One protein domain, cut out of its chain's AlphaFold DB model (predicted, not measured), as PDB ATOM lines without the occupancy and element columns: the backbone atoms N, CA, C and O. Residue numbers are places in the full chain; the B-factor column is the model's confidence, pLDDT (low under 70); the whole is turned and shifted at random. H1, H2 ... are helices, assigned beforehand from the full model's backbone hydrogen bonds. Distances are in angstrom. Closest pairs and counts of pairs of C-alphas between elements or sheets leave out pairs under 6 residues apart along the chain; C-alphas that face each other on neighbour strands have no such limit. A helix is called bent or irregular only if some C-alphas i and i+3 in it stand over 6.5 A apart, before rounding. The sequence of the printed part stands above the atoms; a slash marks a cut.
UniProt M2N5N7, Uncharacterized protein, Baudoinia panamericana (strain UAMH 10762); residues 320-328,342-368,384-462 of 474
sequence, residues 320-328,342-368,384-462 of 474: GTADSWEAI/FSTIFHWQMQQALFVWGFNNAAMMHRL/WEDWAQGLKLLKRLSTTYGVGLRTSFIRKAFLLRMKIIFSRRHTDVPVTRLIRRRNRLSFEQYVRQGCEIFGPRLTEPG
ATOM      1  N   GLY A 320       4.686 140.910 124.902       73.31
ATOM      2  CA  GLY A 320       6.130 140.971 125.068       73.31
ATOM      3  C   GLY A 320       6.825 140.961 123.712       73.31
ATOM      4  O   GLY A 320       6.596 140.081 122.889       73.31
ATOM      5  N   THR A 321       7.699 141.934 123.483       59.91
ATOM      6  CA  THR A 321       8.638 141.931 122.358       59.91
ATOM      7  C   THR A 321      10.042 141.636 122.876       59.91
ATOM      8  O   THR A 321      10.450 142.171 123.910       59.91
ATOM      9  N   ALA A 322      10.806 140.804 122.160       49.19
ATOM     10  CA  ALA A 322      12.219 140.559 122.468       49.19
ATOM     11  C   ALA A 322      13.039 141.867 122.452       49.19
ATOM     12  O   ALA A 322      13.940 142.036 123.267       49.19
ATOM     13  N   ASP A 323      12.634 142.845 121.635       49.00
ATOM     14  CA  ASP A 323      13.261 144.172 121.525       49.00
ATOM     15  C   ASP A 323      12.841 145.157 122.636       49.00
ATOM     16  O   ASP A 323      13.370 146.270 122.737       49.00
ATOM     17  N   SER A 324      11.890 144.776 123.502       50.47
ATOM     18  CA  SER A 324      11.351 145.663 124.542       50.47
ATOM     19  C   SER A 324      12.425 146.072 125.553       50.47
ATOM     20  O   SER A 324      12.409 147.198 126.042       50.47
ATOM     21  N   TRP A 325      13.416 145.217 125.837       43.97
ATOM     22  CA  TRP A 325      14.472 145.543 126.804       43.97
ATOM     23  C   TRP A 325      15.458 146.604 126.273       43.97
ATOM     24  O   TRP A 325      15.854 147.497 127.031       43.97
ATOM     25  N   GLU A 326      15.804 146.574 124.980       43.81
ATOM     26  CA  GLU A 326      16.657 147.586 124.332       43.81
ATOM     27  C   GLU A 326      15.913 148.916 124.173       43.81
ATOM     28  O   GLU A 326      16.467 149.986 124.442       43.81
ATOM     29  N   ALA A 327      14.620 148.855 123.843       47.66
ATOM     30  CA  ALA A 327      13.740 150.018 123.820       47.66
ATOM     31  C   ALA A 327      13.529 150.620 125.224       47.66
ATOM     32  O   ALA A 327      13.490 151.842 125.373       47.66
ATOM     33  N   ILE A 328      13.456 149.800 126.282       51.59
ATOM     34  CA  ILE A 328      13.381 150.251 127.684       51.59
ATOM     35  C   ILE A 328      14.709 150.871 128.151       51.59
ATOM     36  O   ILE A 328      14.679 151.844 128.908       51.59
ATOM     37  N   PHE A 342       2.347 146.500 127.413       76.19
ATOM     38  CA  PHE A 342       3.051 145.559 128.266       76.19
ATOM     39  C   PHE A 342       3.536 146.199 129.570       76.19
ATOM     40  O   PHE A 342       3.294 145.681 130.666       76.19
ATOM     41  N   SER A 343       4.119 147.397 129.470       78.19
ATOM     42  CA  SER A 343       4.540 148.203 130.625       78.19
ATOM     43  C   SER A 343       3.366 148.685 131.489       78.19
ATOM     44  O   SER A 343       3.513 148.880 132.699       78.19
ATOM     45  N   THR A 344       2.187 148.835 130.874       84.44
ATOM     46  CA  THR A 344       0.944 149.222 131.554       84.44
ATOM     47  C   THR A 344       0.353 148.051 132.340       84.44
ATOM     48  O   THR A 344      -0.128 148.243 133.458       84.44
ATOM     49  N   ILE A 345       0.406 146.839 131.775       87.31
ATOM     50  CA  ILE A 345      -0.103 145.611 132.404       87.31
ATOM     51  C   ILE A 345       0.792 145.188 133.573       87.31
ATOM     52  O   ILE A 345       0.306 144.998 134.690       87.31
ATOM     53  N   PHE A 346       2.102 145.083 133.332       87.88
ATOM     54  CA  PHE A 346       3.093 144.641 134.317       87.88
ATOM     55  C   PHE A 346       3.808 145.812 134.991       87.88
ATOM     56  O   PHE A 346       5.023 145.789 135.221       87.88
ATOM     57  N   HIS A 347       3.046 146.847 135.346       88.44
ATOM     58  CA  HIS A 347       3.577 147.976 136.096       88.44
ATOM     59  C   HIS A 347       4.038 147.544 137.496       88.44
ATOM     60  O   HIS A 347       3.721 146.467 138.004       88.44
ATOM     61  N   TRP A 348       4.785 148.414 138.170       86.06
ATOM     62  CA  TRP A 348       5.422 148.094 139.451       86.06
ATOM     63  C   TRP A 348       4.446 147.621 140.544       86.06
ATOM     64  O   TRP A 348       4.808 146.759 141.343       86.06
ATOM     65  N   GLN A 349       3.203 148.123 140.574       89.50
ATOM     66  CA  GLN A 349       2.212 147.657 141.553       89.50
ATOM     67  C   GLN A 349       1.718 146.252 141.212       89.50
ATOM     68  O   GLN A 349       1.475 145.469 142.126       89.50
ATOM     69  N   MET A 350       1.570 145.923 139.922       92.19
ATOM     70  CA  MET A 350       1.230 144.566 139.500       92.19
ATOM     71  C   MET A 350       2.357 143.604 139.871       92.19
ATOM     72  O   MET A 350       2.082 142.560 140.446       92.19
ATOM     73  N   GLN A 351       3.623 143.979 139.660       91.12
ATOM     74  CA  GLN A 351       4.768 143.149 140.057       91.12
ATOM     75  C   GLN A 351       4.762 142.847 141.568       91.12
ATOM     76  O   GLN A 351       4.896 141.697 141.983       91.12
ATOM     77  N   GLN A 352       4.518 143.861 142.407       91.31
ATOM     78  CA  GLN A 352       4.346 143.657 143.851       91.31
ATOM     79  C   GLN A 352       3.149 142.756 144.173       91.31
ATOM     80  O   GLN A 352       3.235 141.899 145.053       91.31
ATOM     81  N   ALA A 353       2.028 142.956 143.480       91.25
ATOM     82  CA  ALA A 353       0.810 142.196 143.704       91.25
ATOM     83  C   ALA A 353       0.979 140.717 143.332       91.25
ATOM     84  O   ALA A 353       0.615 139.869 144.137       91.25
ATOM     85  N   LEU A 354       1.611 140.406 142.196       92.12
ATOM     86  CA  LEU A 354       1.925 139.043 141.752       92.12
ATOM     87  C   LEU A 354       2.754 138.286 142.793       92.12
ATOM     88  O   LEU A 354       2.411 137.160 143.154       92.12
ATOM     89  N   PHE A 355       3.785 138.931 143.347       91.75
ATOM     90  CA  PHE A 355       4.546 138.367 144.461       91.75
ATOM     91  C   PHE A 355       3.647 138.069 145.672       91.75
ATOM     92  O   PHE A 355       3.633 136.953 146.193       91.75
ATOM     93  N   VAL A 356       2.869 139.061 146.111       90.62
ATOM     94  CA  VAL A 356       1.993 138.938 147.283       90.62
ATOM     95  C   VAL A 356       0.920 137.865 147.092       90.62
ATOM     96  O   VAL A 356       0.603 137.149 148.040       90.62
ATOM     97  N   TRP A 357       0.331 137.758 145.904       91.81
ATOM     98  CA  TRP A 357      -0.704 136.776 145.604       91.81
ATOM     99  C   TRP A 357      -0.138 135.361 145.550       91.81
ATOM    100  O   TRP A 357      -0.749 134.477 146.144       91.81
ATOM    101  N   GLY A 358       1.047 135.162 144.963       89.06
ATOM    102  CA  GLY A 358       1.733 133.865 144.978       89.06
ATOM    103  C   GLY A 358       2.085 133.432 146.399       89.06
ATOM    104  O   GLY A 358       1.775 132.317 146.817       89.06
ATOM    105  N   PHE A 359       2.604 134.364 147.203       89.06
ATOM    106  CA  PHE A 359       2.863 134.126 148.621       89.06
ATOM    107  C   PHE A 359       1.585 133.723 149.382       89.06
ATOM    108  O   PHE A 359       1.558 132.749 150.138       89.06
ATOM    109  N   ASN A 360       0.500 134.476 149.184       88.06
ATOM    110  CA  ASN A 360      -0.770 134.216 149.854       88.06
ATOM    111  C   ASN A 360      -1.408 132.900 149.391       88.06
ATOM    112  O   ASN A 360      -1.985 132.212 150.226       88.06
ATOM    113  N   ASN A 361      -1.298 132.526 148.111       88.62
ATOM    114  CA  ASN A 361      -1.731 131.213 147.624       88.62
ATOM    115  C   ASN A 361      -1.044 130.100 148.422       88.62
ATOM    116  O   ASN A 361      -1.732 129.263 149.007       88.62
ATOM    117  N   ALA A 362       0.284 130.142 148.540       85.94
ATOM    118  CA  ALA A 362       1.033 129.137 149.283       85.94
ATOM    119  C   ALA A 362       0.594 129.053 150.754       85.94
ATOM    120  O   ALA A 362       0.426 127.961 151.300       85.94
ATOM    121  N   ALA A 363       0.318 130.194 151.389       85.19
ATOM    122  CA  ALA A 363      -0.247 130.229 152.736       85.19
ATOM    123  C   ALA A 363      -1.652 129.613 152.821       85.19
ATOM    124  O   ALA A 363      -1.964 128.858 153.751       85.19
ATOM    125  N   MET A 364      -2.510 129.899 151.843       84.50
ATOM    126  CA  MET A 364      -3.871 129.367 151.775       84.50
ATOM    127  C   MET A 364      -3.895 127.860 151.498       84.50
ATOM    128  O   MET A 364      -4.757 127.165 152.032       84.50
ATOM    129  N   MET A 365      -2.913 127.351 150.757       82.06
ATOM    130  CA  MET A 365      -2.750 125.933 150.432       82.06
ATOM    131  C   MET A 365      -1.930 125.148 151.471       82.06
ATOM    132  O   MET A 365      -1.582 123.996 151.225       82.06
ATOM    133  N   HIS A 366      -1.600 125.745 152.627       82.44
ATOM    134  CA  HIS A 366      -0.766 125.125 153.671       82.44
ATOM    135  C   HIS A 366       0.622 124.669 153.173       82.44
ATOM    136  O   HIS A 366       1.146 123.628 153.575       82.44
ATOM    137  N   ARG A 367       1.230 125.461 152.286       82.00
ATOM    138  CA  ARG A 367       2.534 125.185 151.664       82.00
ATOM    139  C   ARG A 367       3.690 125.989 152.271       82.00
ATOM    140  O   ARG A 367       4.822 125.826 151.843       82.00
ATOM    141  N   LEU A 368       3.444 126.809 153.299       82.94
ATOM    142  CA  LEU A 368       4.497 127.513 154.057       82.94
ATOM    143  C   LEU A 368       5.166 126.597 155.094       82.94
ATOM    144  O   LEU A 368       5.173 126.890 156.288       82.94
ATOM    145  N   TRP A 384      10.665 122.822 147.339       51.56
ATOM    146  CA  TRP A 384      11.065 123.725 148.430       51.56
ATOM    147  C   TRP A 384      10.606 125.180 148.234       51.56
ATOM    148  O   TRP A 384      10.873 126.032 149.078       51.56
ATOM    149  N   GLU A 385       9.901 125.473 147.137       63.72
ATOM    150  CA  GLU A 385       9.783 126.836 146.594       63.72
ATOM    151  C   GLU A 385       8.328 127.287 146.354       63.72
ATOM    152  O   GLU A 385       8.072 128.271 145.656       63.72
ATOM    153  N   ASP A 386       7.353 126.585 146.941       72.00
ATOM    154  CA  ASP A 386       5.921 126.841 146.731       72.00
ATOM    155  C   ASP A 386       5.495 128.266 147.124       72.00
ATOM    156  O   ASP A 386       4.587 128.828 146.520       72.00
ATOM    157  N   TRP A 387       6.150 128.890 148.108       84.38
ATOM    158  CA  TRP A 387       5.847 130.272 148.503       84.38
ATOM    159  C   TRP A 387       6.367 131.313 147.508       84.38
ATOM    160  O   TRP A 387       5.833 132.422 147.434       84.38
ATOM    161  N   ALA A 388       7.405 130.963 146.749       85.38
ATOM    162  CA  ALA A 388       8.120 131.864 145.858       85.38
ATOM    163  C   ALA A 388       7.582 131.829 144.419       85.38
ATOM    164  O   ALA A 388       8.174 132.437 143.530       85.38
ATOM    165  N   GLN A 389       6.444 131.170 144.177       87.94
ATOM    166  CA  GLN A 389       5.811 131.062 142.855       87.94
ATOM    167  C   GLN A 389       5.642 132.425 142.165       87.94
ATOM    168  O   GLN A 389       5.933 132.560 140.981       87.94
ATOM    169  N   GLY A 390       5.282 133.473 142.915       88.25
ATOM    170  CA  GLY A 390       5.202 134.828 142.364       88.25
ATOM    171  C   GLY A 390       6.554 135.412 141.938       88.25
ATOM    172  O   GLY A 390       6.618 136.094 140.920       88.25
ATOM    173  N   LEU A 391       7.643 135.120 142.659       88.25
ATOM    174  CA  LEU A 391       8.997 135.536 142.263       88.25
ATOM    175  C   LEU A 391       9.468 134.780 141.020       88.25
ATOM    176  O   LEU A 391      10.040 135.389 140.119       88.25
ATOM    177  N   LYS A 392       9.184 133.474 140.947       88.88
ATOM    178  CA  LYS A 392       9.479 132.648 139.769       88.88
ATOM    179  C   LYS A 392       8.755 133.153 138.529       88.88
ATOM    180  O   LYS A 392       9.386 133.312 137.490       88.88
ATOM    181  N   LEU A 393       7.460 133.452 138.654       89.56
ATOM    182  CA  LEU A 393       6.663 134.001 137.561       89.56
ATOM    183  C   LEU A 393       7.248 135.327 137.069       89.56
ATOM    184  O   LEU A 393       7.450 135.497 135.874       89.56
ATOM    185  N   LEU A 394       7.590 136.245 137.978       88.75
ATOM    186  CA  LEU A 394       8.216 137.518 137.611       88.75
ATOM    187  C   LEU A 394       9.565 137.326 136.915       88.75
ATOM    188  O   LEU A 394       9.829 137.985 135.912       88.75
ATOM    189  N   LYS A 395      10.403 136.409 137.408       86.06
ATOM    190  CA  LYS A 395      11.679 136.074 136.768       86.06
ATOM    191  C   LYS A 395      11.461 135.515 135.367       86.06
ATOM    192  O   LYS A 395      12.081 136.000 134.432       86.06
ATOM    193  N   ARG A 396      10.530 134.572 135.200       87.56
ATOM    194  CA  ARG A 396      10.169 134.011 133.890       87.56
ATOM    195  C   ARG A 396       9.655 135.089 132.938       87.56
ATOM    196  O   ARG A 396      10.107 135.161 131.804       87.56
ATOM    197  N   LEU A 397       8.778 135.972 133.412       85.50
ATOM    198  CA  LEU A 397       8.279 137.098 132.623       85.50
ATOM    199  C   LEU A 397       9.399 138.049 132.180       85.50
ATOM    200  O   LEU A 397       9.381 138.558 131.062       85.50
ATOM    201  N   SER A 398      10.391 138.266 133.039       83.75
ATOM    202  CA  SER A 398      11.555 139.089 132.725       83.75
ATOM    203  C   SER A 398      12.503 138.424 131.733       83.75
ATOM    204  O   SER A 398      12.864 139.045 130.740       83.75
ATOM    205  N   THR A 399      12.882 137.170 131.977       81.94
ATOM    206  CA  THR A 399      13.859 136.440 131.162       81.94
ATOM    207  C   THR A 399      13.306 136.076 129.789       81.94
ATOM    208  O   THR A 399      14.024 136.184 128.806       81.94
ATOM    209  N   THR A 400      12.044 135.649 129.709       81.81
ATOM    210  CA  THR A 400      11.447 135.153 128.460       81.81
ATOM    211  C   THR A 400      10.814 136.265 127.626       81.81
ATOM    212  O   THR A 400      10.895 136.220 126.406       81.81
ATOM    213  N   TYR A 401      10.193 137.262 128.264       78.19
ATOM    214  CA  TYR A 401       9.387 138.277 127.567       78.19
ATOM    215  C   TYR A 401       9.876 139.716 127.796       78.19
ATOM    216  O   TYR A 401       9.201 140.667 127.412       78.19
ATOM    217  N   GLY A 402      11.027 139.902 128.451       70.81
ATOM    218  CA  GLY A 402      11.662 141.215 128.593       70.81
ATOM    219  C   GLY A 402      10.984 142.170 129.581       70.81
ATOM    220  O   GLY A 402      11.220 143.377 129.513       70.81
ATOM    221  N   VAL A 403      10.156 141.686 130.521       73.44
ATOM    222  CA  VAL A 403       9.563 142.560 131.555       73.44
ATOM    223  C   VAL A 403      10.667 143.231 132.379       73.44
ATOM    224  O   VAL A 403      11.450 142.567 133.064       73.44
ATOM    225  N   GLY A 404      10.680 144.567 132.374       72.69
ATOM    226  CA  GLY A 404      11.554 145.374 133.223       72.69
ATOM    227  C   GLY A 404      11.206 145.207 134.704       72.69
ATOM    228  O   GLY A 404      10.278 145.843 135.219       72.69
ATOM    229  N   LEU A 405      11.951 144.353 135.405       76.75
ATOM    230  CA  LEU A 405      11.768 144.128 136.836       76.75
ATOM    231  C   LEU A 405      12.210 145.347 137.632       76.75
ATOM    232  O   LEU A 405      13.369 145.760 137.591       76.75
ATOM    233  N   ARG A 406      11.295 145.898 138.436       80.44
ATOM    234  CA  ARG A 406      11.651 146.934 139.406       80.44
ATOM    235  C   ARG A 406      11.980 146.296 140.750       80.44
ATOM    236  O   ARG A 406      11.161 146.287 141.671       80.44
ATOM    237  N   THR A 407      13.203 145.781 140.856       80.31
ATOM    238  CA  THR A 407      13.710 145.037 142.022       80.31
ATOM    239  C   THR A 407      13.490 145.763 143.352       80.31
ATOM    240  O   THR A 407      13.137 145.124 144.337       80.31
ATOM    241  N   SER A 408      13.590 147.097 143.383       83.19
ATOM    242  CA  SER A 408      13.334 147.905 144.586       83.19
ATOM    243  C   SER A 408      11.909 147.746 145.136       83.19
ATOM    244  O   SER A 408      11.713 147.613 146.346       83.19
ATOM    245  N   PHE A 409      10.899 147.701 144.264       84.50
ATOM    246  CA  PHE A 409       9.499 147.554 144.665       84.50
ATOM    247  C   PHE A 409       9.177 146.123 145.086       84.50
ATOM    248  O   PHE A 409       8.471 145.929 146.078       84.50
ATOM    249  N   ILE A 410       9.719 145.130 144.378       86.31
ATOM    250  CA  ILE A 410       9.573 143.712 144.736       86.31
ATOM    251  C   ILE A 410      10.217 143.459 146.101       86.31
ATOM    252  O   ILE A 410       9.581 142.883 146.983       86.31
ATOM    253  N   ARG A 411      11.414 144.008 146.335       87.12
ATOM    254  CA  ARG A 411      12.077 143.993 147.640       87.12
ATOM    255  C   ARG A 411      11.228 144.637 148.732       87.12
ATOM    256  O   ARG A 411      11.051 144.037 149.789       87.12
ATOM    257  N   LYS A 412      10.663 145.827 148.493       87.50
ATOM    258  CA  LYS A 412       9.770 146.480 149.468       87.50
ATOM    259  C   LYS A 412       8.590 145.572 149.830       87.50
ATOM    260  O   LYS A 412       8.245 145.462 151.004       87.50
ATOM    261  N   ALA A 413       7.999 144.890 148.847       88.25
ATOM    262  CA  ALA A 413       6.910 143.948 149.085       88.25
ATOM    263  C   ALA A 413       7.369 142.701 149.862       88.25
ATOM    264  O   ALA A 413       6.675 142.284 150.790       88.25
ATOM    265  N   PHE A 414       8.540 142.145 149.537       89.56
ATOM    266  CA  PHE A 414       9.155 141.031 150.262       89.56
ATOM    267  C   PHE A 414       9.400 141.381 151.732       89.56
ATOM    268  O   PHE A 414       8.852 140.728 152.620       89.56
ATOM    269  N   LEU A 415      10.130 142.468 151.999       88.12
ATOM    270  CA  LEU A 415      10.437 142.923 153.357       88.12
ATOM    271  C   LEU A 415       9.169 143.237 154.154       88.12
ATOM    272  O   LEU A 415       9.070 142.866 155.323       88.12
ATOM    273  N   LEU A 416       8.166 143.859 153.526       87.88
ATOM    274  CA  LEU A 416       6.881 144.111 154.172       87.88
ATOM    275  C   LEU A 416       6.180 142.803 154.564       87.88
ATOM    276  O   LEU A 416       5.628 142.715 155.659       87.88
ATOM    277  N   ARG A 417       6.211 141.771 153.711       88.00
ATOM    278  CA  ARG A 417       5.623 140.463 154.040       88.00
ATOM    279  C   ARG A 417       6.378 139.756 155.154       88.00
ATOM    280  O   ARG A 417       5.730 139.247 156.064       88.00
ATOM    281  N   MET A 418       7.705 139.809 155.145       89.19
ATOM    282  CA  MET A 418       8.517 139.270 156.235       89.19
ATOM    283  C   MET A 418       8.224 139.989 157.554       89.19
ATOM    284  O   MET A 418       7.932 139.338 158.556       89.19
ATOM    285  N   LYS A 419       8.163 141.326 157.540       86.50
ATOM    286  CA  LYS A 419       7.750 142.122 158.702       86.50
ATOM    287  C   LYS A 419       6.374 141.689 159.195       86.50
ATOM    288  O   LYS A 419       6.206 141.472 160.384       86.50
ATOM    289  N   ILE A 420       5.401 141.507 158.304       85.31
ATOM    290  CA  ILE A 420       4.051 141.076 158.683       85.31
ATOM    291  C   ILE A 420       4.055 139.695 159.348       85.31
ATOM    292  O   ILE A 420       3.300 139.500 160.295       85.31
ATOM    293  N   ILE A 421       4.858 138.742 158.886       85.75
ATOM    294  CA  ILE A 421       4.857 137.367 159.408       85.75
ATOM    295  C   ILE A 421       5.592 137.273 160.744       85.75
ATOM    296  O   ILE A 421       5.082 136.640 161.664       85.75
ATOM    297  N   PHE A 422       6.749 137.929 160.855       84.81
ATOM    298  CA  PHE A 422       7.649 137.809 162.003       84.81
ATOM    299  C   PHE A 422       7.508 138.942 163.030       84.81
ATOM    300  O   PHE A 422       8.111 138.878 164.099       84.81
ATOM    301  N   SER A 423       6.712 139.987 162.765       81.38
ATOM    302  CA  SER A 423       6.488 141.038 163.763       81.38
ATOM    303  C   SER A 423       5.713 140.509 164.968       81.38
ATOM    304  O   SER A 423       4.681 139.856 164.810       81.38
ATOM    305  N   ARG A 424       6.134 140.939 166.158       71.50
ATOM    306  CA  ARG A 424       5.475 140.650 167.442       71.50
ATOM    307  C   ARG A 424       4.122 141.352 167.636       71.50
ATOM    308  O   ARG A 424       3.395 141.018 168.559       71.50
ATOM    309  N   ARG A 425       3.761 142.321 166.783       74.38
ATOM    310  CA  ARG A 425       2.508 143.089 166.913       74.38
ATOM    311  C   ARG A 425       1.297 142.262 166.487       74.38
ATOM    312  O   ARG A 425       1.324 141.637 165.421       74.38
ATOM    313  N   HIS A 426       0.233 142.297 167.286       64.94
ATOM    314  CA  HIS A 426      -1.059 141.707 166.940       64.94
ATOM    315  C   HIS A 426      -1.666 142.408 165.715       64.94
ATOM    316  O   HIS A 426      -1.480 143.604 165.510       64.94
ATOM    317  N   THR A 427      -2.338 141.636 164.859       71.56
ATOM    318  CA  THR A 427      -3.020 142.150 163.664       71.56
ATOM    319  C   THR A 427      -4.432 141.595 163.611       71.56
ATOM    320  O   THR A 427      -4.590 140.371 163.614       71.56
ATOM    321  N   ASP A 428      -5.431 142.457 163.453       71.94
ATOM    322  CA  ASP A 428      -6.836 142.026 163.402       71.94
ATOM    323  C   ASP A 428      -7.237 141.432 162.047       71.94
ATOM    324  O   ASP A 428      -8.189 140.653 161.947       71.94
ATOM    325  N   VAL A 429      -6.441 141.695 161.005       80.00
ATOM    326  CA  VAL A 429      -6.670 141.206 159.640       80.00
ATOM    327  C   VAL A 429      -6.689 139.663 159.608       80.00
ATOM    328  O   VAL A 429      -5.638 139.037 159.803       80.00
ATOM    329  N   PRO A 430      -7.836 139.014 159.303       79.81
ATOM    330  CA  PRO A 430      -7.983 137.554 159.382       79.81
ATOM    331  C   PRO A 430      -6.994 136.786 158.499       79.81
ATOM    332  O   PRO A 430      -6.412 135.791 158.923       79.81
ATOM    333  N   VAL A 431      -6.748 137.290 157.285       77.69
ATOM    334  CA  VAL A 431      -5.796 136.700 156.329       77.69
ATOM    335  C   VAL A 431      -4.385 136.666 156.914       77.69
ATOM    336  O   VAL A 431      -3.717 135.640 156.846       77.69
ATOM    337  N   THR A 432      -3.945 137.756 157.542       83.44
ATOM    338  CA  THR A 432      -2.623 137.843 158.170       83.44
ATOM    339  C   THR A 432      -2.495 136.881 159.347       83.44
ATOM    340  O   THR A 432      -1.492 136.173 159.450       83.44
ATOM    341  N   ARG A 433      -3.526 136.791 160.202       83.44
ATOM    342  CA  ARG A 433      -3.562 135.821 161.310       83.44
ATOM    343  C   ARG A 433      -3.443 134.388 160.796       83.44
ATOM    344  O   ARG A 433      -2.675 133.603 161.346       83.44
ATOM    345  N   LEU A 434      -4.157 134.063 159.719       83.25
ATOM    346  CA  LEU A 434      -4.113 132.740 159.104       83.25
ATOM    347  C   LEU A 434      -2.726 132.411 158.537       83.25
ATOM    348  O   LEU A 434      -2.209 131.328 158.798       83.25
ATOM    349  N   ILE A 435      -2.110 133.351 157.810       84.38
ATOM    350  CA  ILE A 435      -0.753 133.200 157.264       84.38
ATOM    351  C   ILE A 435       0.245 132.914 158.390       84.38
ATOM    352  O   ILE A 435       1.001 131.951 158.295       84.38
ATOM    353  N   ARG A 436       0.216 133.698 159.477       85.38
ATOM    354  CA  ARG A 436       1.108 133.497 160.632       85.38
ATOM    355  C   ARG A 436       0.924 132.128 161.274       85.38
ATOM    356  O   ARG A 436       1.903 131.434 161.510       85.38
ATOM    357  N   ARG A 437      -0.326 131.712 161.507       84.31
ATOM    358  CA  ARG A 437      -0.638 130.396 162.094       84.31
ATOM    359  C   ARG A 437      -0.112 129.241 161.246       84.31
ATOM    360  O   ARG A 437       0.302 128.224 161.799       84.31
ATOM    361  N   ARG A 438      -0.154 129.389 159.921       85.06
ATOM    362  CA  ARG A 438       0.253 128.360 158.955       85.06
ATOM    363  C   ARG A 438       1.733 128.407 158.590       85.06
ATOM    364  O   ARG A 438       2.208 127.448 157.990       85.06
ATOM    365  N   ASN A 439       2.445 129.478 158.932       85.81
ATOM    366  CA  ASN A 439       3.873 129.560 158.684       85.81
ATOM    367  C   ASN A 439       4.635 128.577 159.588       85.81
ATOM    368  O   ASN A 439       4.434 128.536 160.806       85.81
ATOM    369  N   ARG A 440       5.506 127.782 158.973       84.38
ATOM    370  CA  ARG A 440       6.460 126.875 159.624       84.38
ATOM    371  C   ARG A 440       7.892 127.097 159.124       84.38
ATOM    372  O   ARG A 440       8.773 126.328 159.486       84.38
ATOM    373  N   LEU A 441       8.116 128.115 158.290       83.75
ATOM    374  CA  LEU A 441       9.428 128.485 157.764       83.75
ATOM    375  C   LEU A 441      10.066 129.586 158.620       83.75
ATOM    376  O   LEU A 441       9.376 130.497 159.098       83.75
ATOM    377  N   SER A 442      11.387 129.512 158.789       85.00
ATOM    378  CA  SER A 442      12.178 130.548 159.454       85.00
ATOM    379  C   SER A 442      12.447 131.731 158.518       85.00
ATOM    380  O   SER A 442      12.352 131.624 157.294       85.00
ATOM    381  N   PHE A 443      12.786 132.888 159.088       84.62
ATOM    382  CA  PHE A 443      13.135 134.072 158.299       84.62
ATOM    383  C   PHE A 443      14.365 133.827 157.411       84.62
ATOM    384  O   PHE A 443      14.362 134.192 156.238       84.62
ATOM    385  N   GLU A 444      15.378 133.146 157.945       83.12
ATOM    386  CA  GLU A 444      16.595 132.787 157.216       83.12
ATOM    387  C   GLU A 444      16.292 131.933 155.977       83.12
ATOM    388  O   GLU A 444      16.833 132.183 154.900       83.12
ATOM    389  N   GLN A 445      15.350 130.989 156.086       83.44
ATOM    390  CA  GLN A 445      14.920 130.165 154.954       83.44
ATOM    391  C   GLN A 445      14.289 131.008 153.837       83.44
ATOM    392  O   GLN A 445      14.609 130.797 152.669       83.44
ATOM    393  N   TYR A 446      13.449 131.994 154.177       84.50
ATOM    394  CA  TYR A 446      12.871 132.914 153.189       84.50
ATOM    395  C   TYR A 446      13.929 133.773 152.491       84.50
ATOM    396  O   TYR A 446      13.840 133.992 151.284       84.50
ATOM    397  N   VAL A 447      14.913 134.269 153.244       84.50
ATOM    398  CA  VAL A 447      16.020 135.086 152.725       84.50
ATOM    399  C   VAL A 447      16.880 134.264 151.773       84.50
ATOM    400  O   VAL A 447      17.073 134.678 150.633       84.50
ATOM    401  N   ARG A 448      17.333 133.080 152.204       83.50
ATOM    402  CA  ARG A 448      18.176 132.189 151.398       83.50
ATOM    403  C   ARG A 448      17.495 131.818 150.080       83.50
ATOM    404  O   ARG A 448      18.032 132.100 149.014       83.50
ATOM    405  N   GLN A 449      16.268 131.305 150.152       81.81
ATOM    406  CA  GLN A 449      15.504 130.887 148.970       81.81
ATOM    407  C   GLN A 449      15.119 132.071 148.070       81.81
ATOM    408  O   GLN A 449      15.133 131.972 146.845       81.81
ATOM    409  N   GLY A 450      14.782 133.220 148.660       82.62
ATOM    410  CA  GLY A 450      14.500 134.435 147.904       82.62
ATOM    411  C   GLY A 450      15.716 134.917 147.108       82.62
ATOM    412  O   GLY A 450      15.570 135.278 145.938       82.62
ATOM    413  N   CYS A 451      16.906 134.881 147.716       82.81
ATOM    414  CA  CYS A 451      18.169 135.227 147.064       82.81
ATOM    415  C   CYS A 451      18.564 134.225 145.971       82.81
ATOM    416  O   CYS A 451      19.014 134.653 144.914       82.81
ATOM    417  N   GLU A 452      18.347 132.923 146.173       82.38
ATOM    418  CA  GLU A 452      18.576 131.897 145.139       82.38
ATOM    419  C   GLU A 452      17.713 132.155 143.891       82.38
ATOM    420  O   GLU A 452      18.185 132.087 142.754       82.38
ATOM    421  N   ILE A 453      16.443 132.520 144.085       79.44
ATOM    422  CA  ILE A 453      15.505 132.722 142.976       79.44
ATOM    423  C   ILE A 453      15.729 134.076 142.299       79.44
ATOM    424  O   ILE A 453      15.822 134.135 141.074       79.44
ATOM    425  N   PHE A 454      15.797 135.167 143.062       75.12
ATOM    426  CA  PHE A 454      15.733 136.538 142.536       75.12
ATOM    427  C   PHE A 454      17.080 137.288 142.571       75.12
ATOM    428  O   PHE A 454      17.176 138.412 142.079       75.12
ATOM    429  N   GLY A 455      18.127 136.669 143.120       79.75
ATOM    430  CA  GLY A 455      19.450 137.262 143.299       79.75
ATOM    431  C   GLY A 455      19.606 138.048 144.611       79.75
ATOM    432  O   GLY A 455      18.622 138.353 145.297       79.75
ATOM    433  N   PRO A 456      20.846 138.438 144.958       71.31
ATOM    434  CA  PRO A 456      21.173 139.050 146.252       71.31
ATOM    435  C   PRO A 456      20.564 140.455 146.436       71.31
ATOM    436  O   PRO A 456      20.253 140.875 147.551       71.31
ATOM    437  N   ARG A 457      20.226 141.137 145.333       71.50
ATOM    438  CA  ARG A 457      19.536 142.444 145.318       71.50
ATOM    439  C   ARG A 457      18.151 142.441 145.984       71.50
ATOM    440  O   ARG A 457      17.570 143.507 146.201       71.50
ATOM    441  N   LEU A 458      17.590 141.269 146.296       73.06
ATOM    442  CA  LEU A 458      16.353 141.151 147.070       73.06
ATOM    443  C   LEU A 458      16.547 141.578 148.538       73.06
ATOM    444  O   LEU A 458      15.589 142.016 149.179       73.06
ATOM    445  N   THR A 459      17.768 141.481 149.071       64.81
ATOM    446  CA  THR A 459      18.064 141.660 150.502       64.81
ATOM    447  C   THR A 459      19.106 142.751 150.767       64.81
ATOM    448  O   THR A 459      18.956 143.474 151.755       64.81
ATOM    449  N   GLU A 460      20.049 142.980 149.847       66.62
ATOM    450  CA  GLU A 460      21.068 144.046 149.912       66.62
ATOM    451  C   GLU A 460      20.464 145.453 150.067       66.62
ATOM    452  O   GLU A 460      19.560 145.793 149.302       66.62
ATOM    453  N   PRO A 461      20.931 146.317 150.996       52.66
ATOM    454  CA  PRO A 461      20.531 147.729 151.063       52.66
ATOM    455  C   PRO A 461      20.786 148.406 149.711       52.66
ATOM    456  O   PRO A 461      21.906 148.468 149.229       52.66
ATOM    457  N   GLY A 462      19.711 148.854 149.056       47.03
ATOM    458  CA  GLY A 462      19.827 149.540 147.775       47.03
ATOM    459  C   GLY A 462      20.275 150.980 148.015       47.03
ATOM    460  O   GLY A 462      20.030 151.492 149.112       47.03
TER     461      GLY A 462
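Overview. This is residues 320 to 328, 342 to 368 and 384 to 462 of the 474 residues of an uncharacterized protein of Baudoinia panamericana (strain UAMH 10762) (UniProt M2N5N7). Four helices, H3, H4, H5 and H7, form a loosely joined up-and-down bundle, with H4 and H5 lying between H3 on one side and H7 on the other. H6 crosses one end of the bundle, where H3 and H5 end; at the opposite end the very short helix H2 lies just before the start of H3, level with the end of H4, and the equally small H1 lies beyond that end of the bundle. The printed part has 115 residues with seven named helices, H1 to H7 in chain order, and no named strand; its class is all helix. The whole is compact, with a radius of gyration of the C-alphas of 14.8 A, yet elongated, spanning 46 by 25 by 24 A.

Along the chain. H3, the longest helix, holds residues 348 to 364 and is 24.3 A long, from C-alpha 348 at (5.422, 148.094, 139.451) to C-alpha 364 at (-3.871, 129.367, 151.775). H4, residues 386 to 401, measures 22.6 A, and H5, residues 407 to 422, measures 22.1 A. H7, residues 443 to 454, is 16.2 A long and ends with C-alpha 454 at (15.733, 136.538, 142.536). H6 is residues 430 to 438, 12.4 A; H2 is residues 342 to 345 and H1 is residues 324 to 328. H4 is irregular, with C-alphas 387 and 390 7.7 A apart, and has a kink of 27 degrees near residue 393.

Arrangement. H3 is the hub, touching three helices. It touches H4, closest at the C-alphas of Phe 355 and Gly 390, 4.2 A apart; they run opposite ways at a shallow tilt of 33 degrees, only just short of steep. It touches H5 at a shallow tilt of 32 degrees, the same way, with the closest C-alphas, of Gln 352 and Ile 410, 5.3 A apart. With residues 360 to 364 alone it touches H6, at a steep tilt of 57 degrees; the closest C-alphas, of Ala 363 and Ile 435, are 5.4 A apart. H5 touches H6 with residues 420 to 422 alone, about perpendicular at 76 degrees; the closest C-alphas, of Ile 421 and Arg 436, are 5.5 A apart. H7 touches H4 at a shallow tilt of 18 degrees, with the C-alphas of Leu 391 and Phe 454 closest at 6.8 A. H5 and H7 are close but not clearly touching, the closest C-alphas, of Met 418 and Phe 443, being 7.3 A apart. H3 and H7 are apart, as are H4 and H5. H2 and H3 meet only through their link, and H1 touches no helix. Every O i to N i+4 pair is within hydrogen-bond range in H1, H3, H5, H6 and H7, and 10 of 12 are in H4; H2 is too short for such a pair.

Size, cuts and confidence. The C-alphas farthest apart, of Asp 323 and His 426, are 47.7 A apart. Residues 329 to 341 and 369 to 383 are not printed, with C-alpha gaps of 11.4 A and 9.4 A across these cuts. Of the links printed whole, none is long; residues 424 to 430, of which 430 belongs to H6, stand free. The mean pLDDT of the printed part is 79.7, and residues 321 to 328, 384 to 385, 426 and 459 to 462 are under 70.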